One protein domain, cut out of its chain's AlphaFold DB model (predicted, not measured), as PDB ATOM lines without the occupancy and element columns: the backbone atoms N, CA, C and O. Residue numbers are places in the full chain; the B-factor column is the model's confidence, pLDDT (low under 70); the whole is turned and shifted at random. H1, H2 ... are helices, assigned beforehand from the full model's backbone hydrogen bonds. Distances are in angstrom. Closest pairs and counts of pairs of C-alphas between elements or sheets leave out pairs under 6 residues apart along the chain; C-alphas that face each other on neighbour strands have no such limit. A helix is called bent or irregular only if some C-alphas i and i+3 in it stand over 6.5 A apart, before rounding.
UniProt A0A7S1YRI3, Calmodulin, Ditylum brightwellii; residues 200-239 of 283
ATOM      1  N   VAL A 200     128.987 135.292 128.148       76.81
ATOM      2  CA  VAL A 200     130.436 135.083 128.031       76.81
ATOM      3  C   VAL A 200     130.890 135.274 126.591       76.81
ATOM      4  O   VAL A 200     131.967 135.813 126.372       76.81
ATOM      5  N   ASP A 201     130.061 134.919 125.619       70.31
ATOM      6  CA  ASP A 201     130.449 134.845 124.211       70.31
ATOM      7  C   ASP A 201     130.941 136.201 123.686       70.31
ATOM      8  O   ASP A 201     132.005 136.307 123.079       70.31
ATOM      9  N   THR A 202     130.238 137.286 124.020       67.75
ATOM     10  CA  THR A 202     130.655 138.643 123.633       67.75
ATOM     11  C   THR A 202     131.761 139.196 124.526       67.75
ATOM     12  O   THR A 202     132.658 139.880 124.033       67.75
ATOM     13  N   ALA A 203     131.737 138.894 125.827       66.44
ATOM     14  CA  ALA A 203     132.728 139.398 126.771       66.44
ATOM     15  C   ALA A 203     134.116 138.777 126.558       66.44
ATOM     16  O   ALA A 203     135.117 139.477 126.665       66.44
ATOM     17  N   LEU A 204     134.187 137.485 126.235       66.38
ATOM     18  CA  LEU A 204     135.435 136.741 126.085       66.38
ATOM     19  C   LEU A 204     136.096 137.051 124.734       66.38
ATOM     20  O   LEU A 204     137.297 137.311 124.707       66.38
ATOM     21  N   ILE A 205     135.307 137.180 123.656       65.38
ATOM     22  CA  ILE A 205     135.789 137.681 122.354       65.38
ATOM     23  C   ILE A 205     136.274 139.140 122.470       65.38
ATOM     24  O   ILE A 205     137.308 139.502 121.905       65.38
ATOM     25  N   ALA A 206     135.568 139.989 123.228       67.56
ATOM     26  CA  ALA A 206     135.973 141.382 123.436       67.56
ATOM     27  C   ALA A 206     137.220 141.523 124.330       67.56
ATOM     28  O   ALA A 206     138.058 142.396 124.087       67.56
ATOM     29  N   LEU A 207     137.353 140.677 125.357       68.62
ATOM     30  CA  LEU A 207     138.499 140.675 126.266       68.62
ATOM     31  C   LEU A 207     139.774 140.218 125.547       68.62
ATOM     32  O   LEU A 207     140.821 140.838 125.736       68.62
ATOM     33  N   ASP A 208     139.683 139.185 124.706       72.12
ATOM     34  CA  ASP A 208     140.835 138.625 123.995       72.12
ATOM     35  C   ASP A 208     141.429 139.636 123.001       72.12
ATOM     36  O   ASP A 208     142.610 139.971 123.096       72.12
ATOM     37  N   ARG A 209     140.597 140.265 122.154       70.06
ATOM     38  CA  ARG A 209     141.055 141.308 121.210       70.06
ATOM     39  C   ARG A 209     141.701 142.505 121.915       70.06
ATOM     40  O   ARG A 209     142.763 142.969 121.512       70.06
ATOM     41  N   GLY A 210     141.093 142.989 123.002       75.56
ATOM     42  CA  GLY A 210     141.588 144.168 123.719       75.56
ATOM     43  C   GLY A 210     142.905 143.944 124.470       75.56
ATOM     44  O   GLY A 210     143.722 144.864 124.581       75.56
ATOM     45  N   VAL A 211     143.125 142.737 124.998       80.06
ATOM     46  CA  VAL A 211     144.398 142.359 125.630       80.06
ATOM     47  C   VAL A 211     145.460 142.099 124.561       80.06
ATOM     48  O   VAL A 211     146.595 142.558 124.708       80.06
ATOM     49  N   TRP A 212     145.093 141.433 123.466       77.94
ATOM     50  CA  TRP A 212     146.014 141.106 122.384       77.94
ATOM     51  C   TRP A 212     146.576 142.354 121.697       77.94
ATOM     52  O   TRP A 212     147.795 142.492 121.574       77.94
ATOM     53  N   ASP A 213     145.722 143.324 121.368       79.25
ATOM     54  CA  ASP A 213     146.136 144.570 120.706       79.25
ATOM     55  C   ASP A 213     147.113 145.406 121.547       79.25
ATOM     56  O   ASP A 213     147.932 146.148 121.003       79.25
ATOM     57  N   ARG A 214     147.055 145.296 122.881       85.06
ATOM     58  CA  ARG A 214     147.933 146.060 123.783       85.06
ATOM     59  C   ARG A 214     149.249 145.381 124.114       85.06
ATOM     60  O   ARG A 214     150.210 146.090 124.408       85.06
ATOM     61  N   TYR A 215     149.288 144.052 124.144       85.75
ATOM     62  CA  TYR A 215     150.416 143.326 124.732       85.75
ATOM     63  C   TYR A 215     151.111 142.354 123.772       85.75
ATOM     64  O   TYR A 215     152.209 141.896 124.093       85.75
ATOM     65  N   ALA A 216     150.538 142.047 122.602       86.62
ATOM     66  CA  ALA A 216     151.159 141.122 121.660       86.62
ATOM     67  C   ALA A 216     152.315 141.787 120.875       86.62
ATOM     68  O   ALA A 216     152.137 142.854 120.286       86.62
ATOM     69  N   PRO A 217     153.510 141.168 120.814       90.31
ATOM     70  CA  PRO A 217     154.589 141.601 119.924       90.31
ATOM     71  C   PRO A 217     154.156 141.567 118.450       90.31
ATOM     72  O   PRO A 217     153.460 140.637 118.045       90.31
ATOM     73  N   GLN A 218     154.646 142.499 117.622       89.94
ATOM     74  CA  GLN A 218     154.263 142.621 116.198       89.94
ATOM     75  C   GLN A 218     154.358 141.304 115.410       89.94
ATOM     76  O   GLN A 218     153.483 140.988 114.616       89.94
ATOM     77  N   VAL A 219     155.378 140.484 115.678       89.50
ATOM     78  CA  VAL A 219     155.562 139.191 114.993       89.50
ATOM     79  C   VAL A 219     154.420 138.209 115.283       89.50
ATOM     80  O   VAL A 219     154.051 137.411 114.426       89.50
ATOM     81  N   LEU A 220     153.862 138.250 116.494       84.38
ATOM     82  CA  LEU A 220     152.726 137.416 116.882       84.38
ATOM     83  C   LEU A 220     151.419 137.939 116.284       84.38
ATOM     84  O   LEU A 220     150.587 137.121 115.909       84.38
ATOM     85  N   GLN A 221     151.268 139.260 116.148       87.12
ATOM     86  CA  GLN A 221     150.114 139.875 115.482       87.12
ATOM     87  C   GLN A 221     150.051 139.471 114.002       87.12
ATOM     88  O   GLN A 221     149.043 138.921 113.574       87.12
ATOM     89  N   ASP A 222     151.164 139.575 113.267       89.81
ATOM     90  CA  ASP A 222     151.241 139.163 111.854       89.81
ATOM     91  C   ASP A 222     150.922 137.671 111.634       89.81
ATOM     92  O   ASP A 222     150.459 137.261 110.563       89.81
ATOM     93  N   LEU A 223     151.223 136.826 112.625       86.44
ATOM     94  CA  LEU A 223     150.893 135.404 112.584       86.44
ATOM     95  C   LEU A 223     149.407 135.166 112.877       86.44
ATOM     96  O   LEU A 223     148.797 134.312 112.236       86.44
ATOM     97  N   PHE A 224     148.841 135.913 113.826       83.12
ATOM     98  CA  PHE A 224     147.435 135.832 114.216       83.12
ATOM     99  C   PHE A 224     146.497 136.318 113.111       83.12
ATOM    100  O   PHE A 224     145.508 135.649 112.830       83.12
ATOM    101  N   ASP A 225     146.851 137.404 112.424       87.00
ATOM    102  CA  ASP A 225     146.057 137.971 111.324       87.00
ATOM    103  C   ASP A 225     145.982 137.044 110.101       87.00
ATOM    104  O   ASP A 225     145.113 137.187 109.241       87.00
ATOM    105  N   LYS A 226     146.879 136.053 110.004       92.31
ATOM    106  CA  LYS A 226     146.805 135.003 108.975       92.31
ATOM    107  C   LYS A 226     145.802 133.904 109.303       92.31
ATOM    108  O   LYS A 226     145.509 133.084 108.429       92.31
ATOM    109  N   ILE A 227     145.313 133.841 110.538       86.94
ATOM    110  CA  ILE A 227     144.321 132.857 110.949       86.94
ATOM    111  C   ILE A 227     142.933 133.405 110.576       86.94
ATOM    112  O   ILE A 227     142.600 134.514 110.984       86.94
ATOM    113  N   PRO A 228     142.114 132.667 109.803       89.94
ATOM    114  CA  PRO A 228     140.781 133.126 109.422       89.94
ATOM    115  C   PRO A 228     139.888 133.367 110.648       89.94
ATOM    116  O   PRO A 228     139.906 132.561 111.580       89.94
ATOM    117  N   ASP A 229     139.033 134.393 110.597       84.00
ATOM    118  CA  ASP A 229     138.097 134.745 111.681       84.00
ATOM    119  C   ASP A 229     137.197 133.575 112.124       84.00
ATOM    120  O   ASP A 229     136.883 133.442 113.305       84.00
ATOM    121  N   SER A 230     136.864 132.651 111.216       83.12
ATOM    122  CA  SER A 230     136.064 131.458 111.534       83.12
ATOM    123  C   SER A 230     136.722 130.514 112.551       83.12
ATOM    124  O   SER A 230     136.037 129.753 113.237       83.12
ATOM    125  N   VAL A 231     138.053 130.539 112.668       81.94
ATOM    126  CA  VAL A 231     138.775 129.753 113.678       81.94
ATOM    127  C   VAL A 231     138.616 130.393 115.054       81.94
ATOM    128  O   VAL A 231     138.425 129.676 116.030       81.94
ATOM    129  N   TRP A 232     138.627 131.726 115.135       79.19
ATOM    130  CA  TRP A 232     138.445 132.459 116.390       79.19
ATOM    131  C   TRP A 232     137.049 132.262 116.972       79.19
ATOM    132  O   TRP A 232     136.913 132.082 118.179       79.19
ATOM    133  N   GLU A 233     136.032 132.198 116.116       78.62
ATOM    134  CA  GLU A 233     134.654 131.919 116.534       78.62
ATOM    135  C   GLU A 233     134.482 130.500 117.100       78.62
ATOM    136  O   GLU A 233     133.674 130.287 117.996       78.62
ATOM    137  N   THR A 234     135.267 129.525 116.629       79.56
ATOM    138  CA  THR A 234     135.152 128.114 117.048       79.56
ATOM    139  C   THR A 234     136.141 127.710 118.147       79.56
ATOM    140  O   THR A 234     136.042 126.624 118.729       79.56
ATOM    141  N   LEU A 235     137.111 128.568 118.466       80.56
ATOM    142  CA  LEU A 235     138.171 128.264 119.424       80.56
ATOM    143  C   LEU A 235     137.658 128.066 120.868       80.56
ATOM    144  O   LEU A 235     138.046 127.070 121.483       80.56
ATOM    145  N   PRO A 236     136.764 128.910 121.421       76.31
ATOM    146  CA  PRO A 236     136.226 128.697 122.768       76.31
ATOM    147  C   PRO A 236     135.466 127.371 122.883       76.31
ATOM    148  O   PRO A 236     135.697 126.607 123.823       76.31
ATOM    149  N   ASP A 237     134.643 127.053 121.883       74.12
ATOM    150  CA  ASP A 237     133.867 125.811 121.828       74.12
ATOM    151  C   ASP A 237     134.776 124.583 121.836       74.12
ATOM    152  O   ASP A 237     134.553 123.624 122.583       74.12
ATOM    153  N   THR A 238     135.850 124.615 121.041       78.44
ATOM    154  CA  THR A 238     136.820 123.514 121.005       78.44
ATOM    155  C   THR A 238     137.595 123.388 122.315       78.44
ATOM    156  O   THR A 238     137.773 122.268 122.795       78.44
ATOM    157  N   LEU A 239     138.000 124.496 122.946       78.94
ATOM    158  CA  LEU A 239     138.682 124.479 124.246       78.94
ATOM    159  C   LEU A 239     137.795 123.914 125.357       78.94
ATOM    160  O   LEU A 239     138.254 123.096 126.157       78.94
TER     161      LEU A 239
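This is residues 200 to 239 of the 283 residues of the protein "Calmodulin" of Ditylum brightwellii (UniProt A0A7S1YRI3). The model is an open, U-shaped loop of three helices: the long helix H1 forms one side, the short helix H2 folds the chain back near the far end of H1, and H3 turns crosswise near the first end of H1. The contacts are few, no helix touches another, and the stretch from 225 to 231 on the returning side stands free. The printed part has 40 residues with three named helices, in the order H1, H2, H3, and no named strand; its class is all helix. It is only just compact, close to loose, with a radius of gyration of the C-alphas of 10.7 A, and its C-alphas span 27 by 18 by 14 A.

H1, residues 200 to 215, touches no helix. H2, residues 218 to 224, follows it after a tight link of 2 residues. H1 and H2 are near each other, with 5 pairs of C-alphas within 10 A and the closest pair at 8.1 A. H3, residues 229 to 239, follows H2 after a tight link of 4 residues. H1 and H3 are near each other, with 7 pairs of C-alphas within 10 A. H2 and H3 are apart, with no C-alpha of the one within 8 A of the other. Residues 206 to 211, which belong to H1, stand free, and so do residues 225 to 231, of which 229 to 231 belong to H3. In H2 every backbone O i to N i+4 pair is within hydrogen-bond range, while in H1 it is 11 of 12 pairs and in H3 5 of 7.

H1 begins with the C-alpha of Val 200 at (130.436, 135.083, 128.031), ends at Tyr 215 and is 21.9 A long from first to last C-alpha. H2 runs from Gln 218, with its C-alpha at (154.263, 142.621, 116.198), to Phe 224 and is 9.8 A long. H3 runs from Asp 229 to Leu 239, whose C-alpha is at (138.682, 124.479, 124.246), and is 16.2 A long. H3 is irregular: C-alphas 233 and 236 are 7.2 A apart, and its line is a rough one.

The two C-alphas farthest apart are those of Val 200 and Val 219, at 28.6 A. The first and last printed C-alphas, those of Val 200 and Leu 239, are 14.0 A apart. The printed part has no cut, and neither link is long. The mean pLDDT of the printed part is 79.8; residues 202 to 207, in H1, are under 70.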